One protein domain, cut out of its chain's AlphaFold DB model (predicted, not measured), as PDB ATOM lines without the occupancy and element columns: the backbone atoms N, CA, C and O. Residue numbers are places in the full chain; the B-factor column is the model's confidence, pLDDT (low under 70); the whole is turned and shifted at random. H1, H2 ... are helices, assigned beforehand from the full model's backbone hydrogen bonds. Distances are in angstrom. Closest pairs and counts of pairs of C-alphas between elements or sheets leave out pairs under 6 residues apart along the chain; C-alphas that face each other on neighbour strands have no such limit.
ATOM      1  N   GLU A  14      39.892  41.304 -46.252       71.56
ATOM      2  CA  GLU A  14      40.213  41.568 -44.848       71.56
ATOM      3  C   GLU A  14      38.973  41.745 -43.975       71.56
ATOM      4  O   GLU A  14      39.093  41.823 -42.755       71.56
ATOM      5  N   ILE A  15      37.774  41.789 -44.563       82.12
ATOM      6  CA  ILE A  15      36.537  42.031 -43.815       82.12
ATOM      7  C   ILE A  15      36.292  40.911 -42.797       82.12
ATOM      8  O   ILE A  15      35.961  41.208 -41.651       82.12
ATOM      9  N   ALA A  16      36.507  39.645 -43.175       85.31
ATOM     10  CA  ALA A  16      36.331  38.505 -42.271       85.31
ATOM     11  C   ALA A  16      37.327  38.551 -41.099       85.31
ATOM     12  O   ALA A  16      36.931  38.477 -39.936       85.31
ATOM     13  N   VAL A  17      38.610  38.770 -41.400       88.50
ATOM     14  CA  VAL A  17      39.685  38.889 -40.402       88.50
ATOM     15  C   VAL A  17      39.426  40.060 -39.451       88.50
ATOM     16  O   VAL A  17      39.465  39.898 -38.231       88.50
ATOM     17  N   ASN A  18      39.106  41.236 -39.993       88.31
ATOM     18  CA  ASN A  18      38.860  42.441 -39.205       88.31
ATOM     19  C   ASN A  18      37.601  42.308 -38.343       88.31
ATOM     20  O   ASN A  18      37.599  42.771 -37.206       88.31
ATOM     21  N   ALA A  19      36.555  41.636 -38.831       89.44
ATOM     22  CA  ALA A  19      35.367  41.348 -38.035       89.44
ATOM     23  C   ALA A  19      35.691  40.450 -36.829       89.44
ATOM     24  O   ALA A  19      35.257  40.749 -35.716       89.44
ATOM     25  N   ILE A  20      36.497  39.397 -37.007       89.50
ATOM     26  CA  ILE A  20      36.904  38.506 -35.905       89.50
ATOM     27  C   ILE A  20      37.745  39.259 -34.865       89.50
ATOM     28  O   ILE A  20      37.512  39.112 -33.658       89.50
ATOM     29  N   ILE A  21      38.681  40.097 -35.325       88.62
ATOM     30  CA  ILE A  21      39.503  40.963 -34.463       88.62
ATOM     31  C   ILE A  21      38.626  41.961 -33.698       88.62
ATOM     32  O   ILE A  21      38.839  42.173 -32.507       88.62
ATOM     33  N   ALA A  22      37.597  42.517 -34.344       89.38
ATOM     34  CA  ALA A  22      36.619  43.401 -33.713       89.38
ATOM     35  C   ALA A  22      35.707  42.689 -32.693       89.38
ATOM     36  O   ALA A  22      34.927  43.345 -32.007       89.38
ATOM     37  N   GLY A  23      35.806  41.361 -32.568       88.12
ATOM     38  CA  GLY A  23      35.053  40.577 -31.593       88.12
ATOM     39  C   GLY A  23      33.834  39.857 -32.164       88.12
ATOM     40  O   GLY A  23      33.076  39.280 -31.391       88.12
ATOM     41  N   ALA A  24      33.638  39.845 -33.486       90.88
ATOM     42  CA  ALA A  24      32.585  39.036 -34.091       90.88
ATOM     43  C   ALA A  24      32.879  37.542 -33.898       90.88
ATOM     44  O   ALA A  24      34.006  37.088 -34.105       90.88
ATOM     45  N   ASP A  25      31.854  36.780 -33.517       89.94
ATOM     46  CA  ASP A  25      31.957  35.327 -33.358       89.94
ATOM     47  C   ASP A  25      31.461  34.571 -34.608       89.94
ATOM     48  O   ASP A  25      31.896  33.451 -34.853       89.94
ATOM     49  N   ILE A  26      30.589  35.179 -35.428       89.38
ATOM     50  CA  ILE A  26      30.028  34.579 -36.652       89.38
ATOM     51  C   ILE A  26      30.100  35.581 -37.807       89.38
ATOM     52  O   ILE A  26      29.626  36.711 -37.686       89.38
ATOM     53  N   ILE A  27      30.629  35.139 -38.950       89.38
ATOM     54  CA  ILE A  27      30.574  35.876 -40.217       89.38
ATOM     55  C   ILE A  27      29.338  35.415 -40.990       89.38
ATOM     56  O   ILE A  27      29.283  34.291 -41.486       89.38
ATOM     57  N   LEU A  28      28.320  36.272 -41.065       86.62
ATOM     58  CA  LEU A  28      27.064  35.951 -41.740       86.62
ATOM     59  C   LEU A  28      27.125  36.361 -43.215       86.62
ATOM     60  O   LEU A  28      27.266  37.544 -43.513       86.62
ATOM     61  N   MET A  29      26.951  35.384 -44.109       84.25
ATOM     62  CA  MET A  29      26.892  35.574 -45.566       84.25
ATOM     63  C   MET A  29      28.106  36.339 -46.129       84.25
ATOM     64  O   MET A  29      27.951  37.460 -46.625       84.25
ATOM     65  N   PRO A  30      29.321  35.760 -46.061       81.75
ATOM     66  CA  PRO A  30      30.457  36.335 -46.768       81.75
ATOM     67  C   PRO A  30      30.160  36.397 -48.274       81.75
ATOM     68  O   PRO A  30      29.442  35.558 -48.816       81.75
ATOM     69  N   TYR A  31      30.707  37.412 -48.943       79.50
ATOM     70  CA  TYR A  31      30.553  37.577 -50.392       79.50
ATOM     71  C   TYR A  31      31.186  36.412 -51.167       79.50
ATOM     72  O   TYR A  31      30.620  35.944 -52.149       79.50
ATOM     73  N   ASP A  32      32.346  35.957 -50.694       84.62
ATOM     74  CA  ASP A  32      33.064  34.777 -51.162       84.62
ATOM     75  C   ASP A  32      33.467  33.972 -49.920       84.62
ATOM     76  O   ASP A  32      34.131  34.502 -49.023       84.62
ATOM     77  N   LEU A  33      32.972  32.738 -49.817       85.31
ATOM     78  CA  LEU A  33      33.195  31.889 -48.648       85.31
ATOM     79  C   LEU A  33      34.621  31.336 -48.618       85.31
ATOM     80  O   LEU A  33      35.225  31.318 -47.547       85.31
ATOM     81  N   ASP A  34      35.141  30.922 -49.772       87.56
ATOM     82  CA  ASP A  34      36.460  30.304 -49.885       87.56
ATOM     83  C   ASP A  34      37.537  31.350 -49.583       87.56
ATOM     84  O   ASP A  34      38.400  31.140 -48.730       87.56
ATOM     85  N   GLU A  35      37.406  32.548 -50.167       86.56
ATOM     86  CA  GLU A  35      38.332  33.651 -49.894       86.56
ATOM     87  C   GLU A  35      38.264  34.108 -48.423       86.56
ATOM     88  O   GLU A  35      39.291  34.433 -47.819       86.56
ATOM     89  N   ALA A  36      37.074  34.107 -47.810       87.06
ATOM     90  CA  ALA A  36      36.928  34.430 -46.394       87.06
ATOM     91  C   ALA A  36      37.596  33.377 -45.497       87.06
ATOM     92  O   ALA A  36      38.295  33.750 -44.553       87.06
ATOM     93  N   TYR A  37      37.421  32.090 -45.794       89.44
ATOM     94  CA  TYR A  37      38.049  30.999 -45.052       89.44
ATOM     95  C   TYR A  37      39.578  31.078 -45.124       89.44
ATOM     96  O   TYR A  37      40.232  31.159 -44.081       89.44
ATOM     97  N   ASP A  38      40.136  31.167 -46.333       91.50
ATOM     98  CA  ASP A  38      41.584  31.236 -46.551       91.50
ATOM     99  C   ASP A  38      42.202  32.458 -45.860       91.50
ATOM    100  O   ASP A  38      43.284  32.381 -45.275       91.50
ATOM    101  N   SER A  39      41.495  33.595 -45.869       89.94
ATOM    102  CA  SER A  39      41.955  34.814 -45.196       89.94
ATOM    103  C   SER A  39      42.069  34.645 -43.677       89.94
ATOM    104  O   SER A  39      43.015  35.151 -43.070       89.94
ATOM    105  N   VAL A  40      41.124  33.928 -43.060       90.88
ATOM    106  CA  VAL A  40      41.103  33.689 -41.613       90.88
ATOM    107  C   VAL A  40      42.141  32.644 -41.241       90.88
ATOM    108  O   VAL A  40      42.877  32.866 -40.282       90.88
ATOM    109  N   LEU A  41      42.250  31.561 -42.015       92.75
ATOM    110  CA  LEU A  41      43.271  30.534 -41.819       92.75
ATOM    111  C   LEU A  41      44.668  31.154 -41.846       92.75
ATOM    112  O   LEU A  41      45.419  31.038 -40.880       92.75
ATOM    113  N   LYS A  42      44.965  31.927 -42.894       93.19
ATOM    114  CA  LYS A  42      46.240  32.629 -43.016       93.19
ATOM    115  C   LYS A  42      46.470  33.623 -41.876       93.19
ATOM    116  O   LYS A  42      47.575  33.722 -41.363       93.19
ATOM    117  N   ALA A  43      45.438  34.344 -41.433       91.94
ATOM    118  CA  ALA A  43      45.568  35.262 -40.303       91.94
ATOM    119  C   ALA A  43      45.885  34.547 -38.975       91.94
ATOM    120  O   ALA A  43      46.504  35.159 -38.104       91.94
ATOM    121  N   VAL A  44      45.471  33.288 -38.810       94.00
ATOM    122  CA  VAL A  44      45.844  32.459 -37.656       94.00
ATOM    123  C   VAL A  44      47.277  31.947 -37.795       94.00
ATOM    124  O   VAL A  44      48.058  32.093 -36.856       94.00
ATOM    125  N   GLU A  45      47.652  31.431 -38.967       94.19
ATOM    126  CA  GLU A  45      49.018  30.962 -39.256       94.19
ATOM    127  C   GLU A  45      50.063  32.081 -39.115       94.19
ATOM    128  O   GLU A  45      51.116  31.882 -38.509       94.19
ATOM    129  N   ASP A  46      49.740  33.284 -39.598       93.31
ATOM    130  CA  ASP A  46      50.578  34.482 -39.493       93.31
ATOM    131  C   ASP A  46      50.593  35.072 -38.061       93.31
ATOM    132  O   ASP A  46      51.298  36.045 -37.787       93.31
ATOM    133  N   GLY A  47      49.791  34.529 -37.134       92.25
ATOM    134  CA  GLY A  47      49.701  34.977 -35.740       92.25
ATOM    135  C   GLY A  47      48.946  36.296 -35.528       92.25
ATOM    136  O   GLY A  47      48.937  36.831 -34.417       92.25
ATOM    137  N   LYS A  48      48.285  36.831 -36.564       91.94
ATOM    138  CA  LYS A  48      47.432  38.033 -36.476       91.94
ATOM    139  C   LYS A  48      46.180  37.776 -35.631       91.94
ATOM    140  O   LYS A  48      45.696  38.683 -34.953       91.94
ATOM    141  N   ILE A  49      45.661  36.550 -35.661       93.00
ATOM    142  CA  ILE A  49      44.603  36.050 -34.780       93.00
ATOM    143  C   ILE A  49      45.178  34.868 -34.004       93.00
ATOM    144  O   ILE A  49      45.708  33.938 -34.597       93.00
ATOM    145  N   SER A  50      45.073  34.875 -32.675       94.38
ATOM    146  CA  SER A  50      45.467  33.701 -31.895       94.38
ATOM    147  C   SER A  50      44.438  32.578 -32.039       94.38
ATOM    148  O   SER A  50      43.236  32.838 -32.075       94.38
ATOM    149  N   GLU A  51      44.885  31.325 -32.028       93.75
ATOM    150  CA  GLU A  51      43.990  30.156 -32.016       93.75
ATOM    151  C   GLU A  51      42.979  30.238 -30.857       93.75
ATOM    152  O   GLU A  51      41.769  30.154 -31.062       93.75
ATOM    153  N   ALA A  52      43.448  30.638 -29.669       94.44
ATOM    154  CA  ALA A  52      42.603  30.874 -28.499       94.44
ATOM    155  C   ALA A  52      41.483  31.920 -28.715       94.44
ATOM    156  O   ALA A  52      40.480  31.916 -27.994       94.44
ATOM    157  N   ARG A  53      41.627  32.861 -29.663       94.06
ATOM    158  CA  ARG A  53      40.543  33.797 -30.022       94.06
ATOM    159  C   ARG A  53      39.429  33.072 -30.771       94.06
ATOM    160  O   ARG A  53      38.265  33.392 -30.518       94.06
ATOM    161  N   ILE A  54      39.777  32.141 -31.657       93.75
ATOM    162  CA  ILE A  54      38.827  31.305 -32.395       93.75
ATOM    163  C   ILE A  54      38.147  30.322 -31.441       93.75
ATOM    164  O   ILE A  54      36.919  30.265 -31.429       93.75
ATOM    165  N   ASP A  55      38.905  29.665 -30.562       95.19
ATOM    166  CA  ASP A  55      38.363  28.719 -29.576       95.19
ATOM    167  C   ASP A  55      37.266  29.348 -28.714       95.19
ATOM    168  O   ASP A  55      36.193  28.775 -28.542       95.19
ATOM    169  N   LYS A  56      37.473  30.588 -28.251       95.56
ATOM    170  CA  LYS A  56      36.457  31.336 -27.493       95.56
ATOM    171  C   LYS A  56      35.179  31.600 -28.292       95.56
ATOM    172  O   LYS A  56      34.093  31.591 -27.714       95.56
ATOM    173  N   SER A  57      35.289  31.877 -29.594       94.44
ATOM    174  CA  SER A  57      34.107  32.021 -30.458       94.44
ATOM    175  C   SER A  57      33.370  30.689 -30.570       94.44
ATOM    176  O   SER A  57      32.152  30.638 -30.396       94.44
ATOM    177  N   VAL A  58      34.111  29.605 -30.817       95.06
ATOM    178  CA  VAL A  58      33.559  28.254 -30.969       95.06
ATOM    179  C   VAL A  58      32.867  27.802 -29.685       95.06
ATOM    180  O   VAL A  58      31.737  27.325 -29.754       95.06
ATOM    181  N   GLU A  59      33.470  28.025 -28.518       95.69
ATOM    182  CA  GLU A  59      32.889  27.693 -27.213       95.69
ATOM    183  C   GLU A  59      31.522  28.364 -27.011       95.69
ATOM    184  O   GLU A  59      30.551  27.699 -26.652       95.69
ATOM    185  N   ARG A  60      31.398  29.663 -27.318       95.06
ATOM    186  CA  ARG A  60      30.118  30.391 -27.217       95.06
ATOM    187  C   ARG A  60      29.069  29.850 -28.177       95.06
ATOM    188  O   ARG A  60      27.905  29.714 -27.800       95.06
ATOM    189  N   ILE A  61      29.474  29.544 -29.408       94.19
ATOM    190  CA  ILE A  61      28.583  28.983 -30.426       94.19
ATOM    191  C   ILE A  61      28.095  27.601 -29.989       94.19
ATOM    192  O   ILE A  61      26.899  27.326 -30.058       94.19
ATOM    193  N   LEU A  62      28.993  26.738 -29.514       94.06
ATOM    194  CA  LEU A  62      28.649  25.408 -29.022       94.06
ATOM    195  C   LEU A  62      27.752  25.485 -27.787       94.06
ATOM    196  O   LEU A  62      26.728  24.807 -27.752       94.06
ATOM    197  N   TRP A  63      28.066  26.358 -26.829       94.19
ATOM    198  CA  TRP A  63      27.223  26.588 -25.659       94.19
ATOM    199  C   TRP A  63      25.808  27.017 -26.053       94.19
ATOM    200  O   TRP A  63      24.835  26.474 -25.533       94.19
ATOM    201  N   LEU A  64      25.671  27.936 -27.015       94.44
ATOM    202  CA  LEU A  64      24.362  28.334 -27.536       94.44
ATOM    203  C   LEU A  64      23.639  27.167 -28.212       94.44
ATOM    204  O   LEU A  64      22.441  27.008 -28.001       94.44
ATOM    205  N   LYS A  65      24.331  26.343 -29.001       91.75
ATOM    206  CA  LYS A  65      23.711  25.179 -29.649       91.75
ATOM    207  C   LYS A  65      23.209  24.153 -28.627       91.75
ATOM    208  O   LYS A  65      22.069  23.716 -28.738       91.75
ATOM    209  N   VAL A  66      24.014  23.841 -27.607       93.06
ATOM    210  CA  VAL A  66      23.637  22.944 -26.499       93.06
ATOM    211  C   VAL A  66      22.464  23.520 -25.708       93.06
ATOM    212  O   VAL A  66      21.477  22.834 -25.481       93.06
ATOM    213  N   LYS A  67      22.522  24.805 -25.344       93.19
ATOM    214  CA  LYS A  67      21.444  25.484 -24.613       93.19
ATOM    215  C   LYS A  67      20.109  25.467 -25.364       93.19
ATOM    216  O   LYS A  67      19.059  25.492 -24.733       93.19
ATOM    217  N   ASN A  68      20.147  25.472 -26.693       92.81
ATOM    218  CA  ASN A  68      18.954  25.416 -27.534       92.81
ATOM    219  C   ASN A  68      18.571  23.982 -27.931       92.81
ATOM    220  O   ASN A  68      17.800  23.820 -28.872       92.81
ATOM    221  N   HIS A  69      19.099  22.961 -27.244       89.00
ATOM    222  CA  HIS A  69      18.746  21.556 -27.468       89.00
ATOM    223  C   HIS A  69      19.012  21.070 -28.907       89.00
ATOM    224  O   HIS A  69      18.445  20.084 -29.364       89.00
ATOM    225  N   LEU A  70      19.912  21.742 -29.642       88.81
ATOM    226  CA  LEU A  70      20.206  21.416 -31.048       88.81
ATOM    227  C   LEU A  70      21.035  20.132 -31.210       88.81
ATOM    228  O   LEU A  70      21.289  19.705 -32.335       88.81
ATOM    229  N   PHE A  71      21.490  19.543 -30.102       85.69
ATOM    230  CA  PHE A  71      22.249  18.294 -30.073       85.69
ATOM    231  C   PHE A  71      21.494  17.141 -29.397       85.69
ATOM    232  O   PHE A  71      22.037  16.040 -29.321       85.69
ATOM    233  N   ASP A  72      20.258  17.352 -28.942       82.31
ATOM    234  CA  ASP A  72      19.488  16.335 -28.212       82.31
ATOM    235  C   ASP A  72      19.201  15.105 -29.093       82.31
ATOM    236  O   ASP A  72      19.324  13.966 -28.642       82.31
ATOM    237  N   ASP A  73      18.955  15.324 -30.388       71.75
ATOM    238  CA  ASP A  73      18.745  14.259 -31.379       71.75
ATOM    239  C   ASP A  73      20.017  13.433 -31.658       71.75
ATOM    240  O   ASP A  73      19.937  12.268 -32.054       71.75
TER     241      ASP A  73
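This is residues 14 to 73 of the 92 residues of the protein "Glycosyl hydrolase family 3 N terminal domain-containing protein" of Ruminococcus albus (UniProt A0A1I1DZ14). The long helix H3 runs off as an arm from a corner with H2, the two meeting near their ends like an open V, and the short helix H1 packs on H2; residues 63 to 69 stick out. The printed part has 60 residues, with H1, H2 and H3 in that order, no named strand, class all helix. It is only just loose, close to compact, with a radius of gyration of the C-alphas of 12.9 A, spanning 37 by 25 by 18 A.

H3, residues 51 to 67, is 24.2 A long and ends at C-alpha 67 (21.444, 25.484, -24.613). H2, residues 33 to 45, is 18.4 A long. H1, residues 14 to 21, begins at C-alpha 14 (40.213, 41.568, -44.848) and is 10.4 A long.

H3 is close to but not clearly touching H2; their closest C-alphas, of Glu 51 and Val 44, are 6.4 A apart. They run opposite ways at a steep tilt of 53 degrees. H1 and H3 are near each other. H1 touches H2, closest at the C-alphas of Val 17 and Val 40, 5.5 A; they run the same way at a steep tilt of 53 degrees. In H1, H2 and H3 every O i to N i+4 pair is within hydrogen-bond range.

The C-alphas of Asp 46 and Asp 73, the two farthest apart, are 38.6 A apart. The link H1 to H2 is long, H2 to H3 tight. The printed part has no cut, and no printed residue is under 70 in pLDDT.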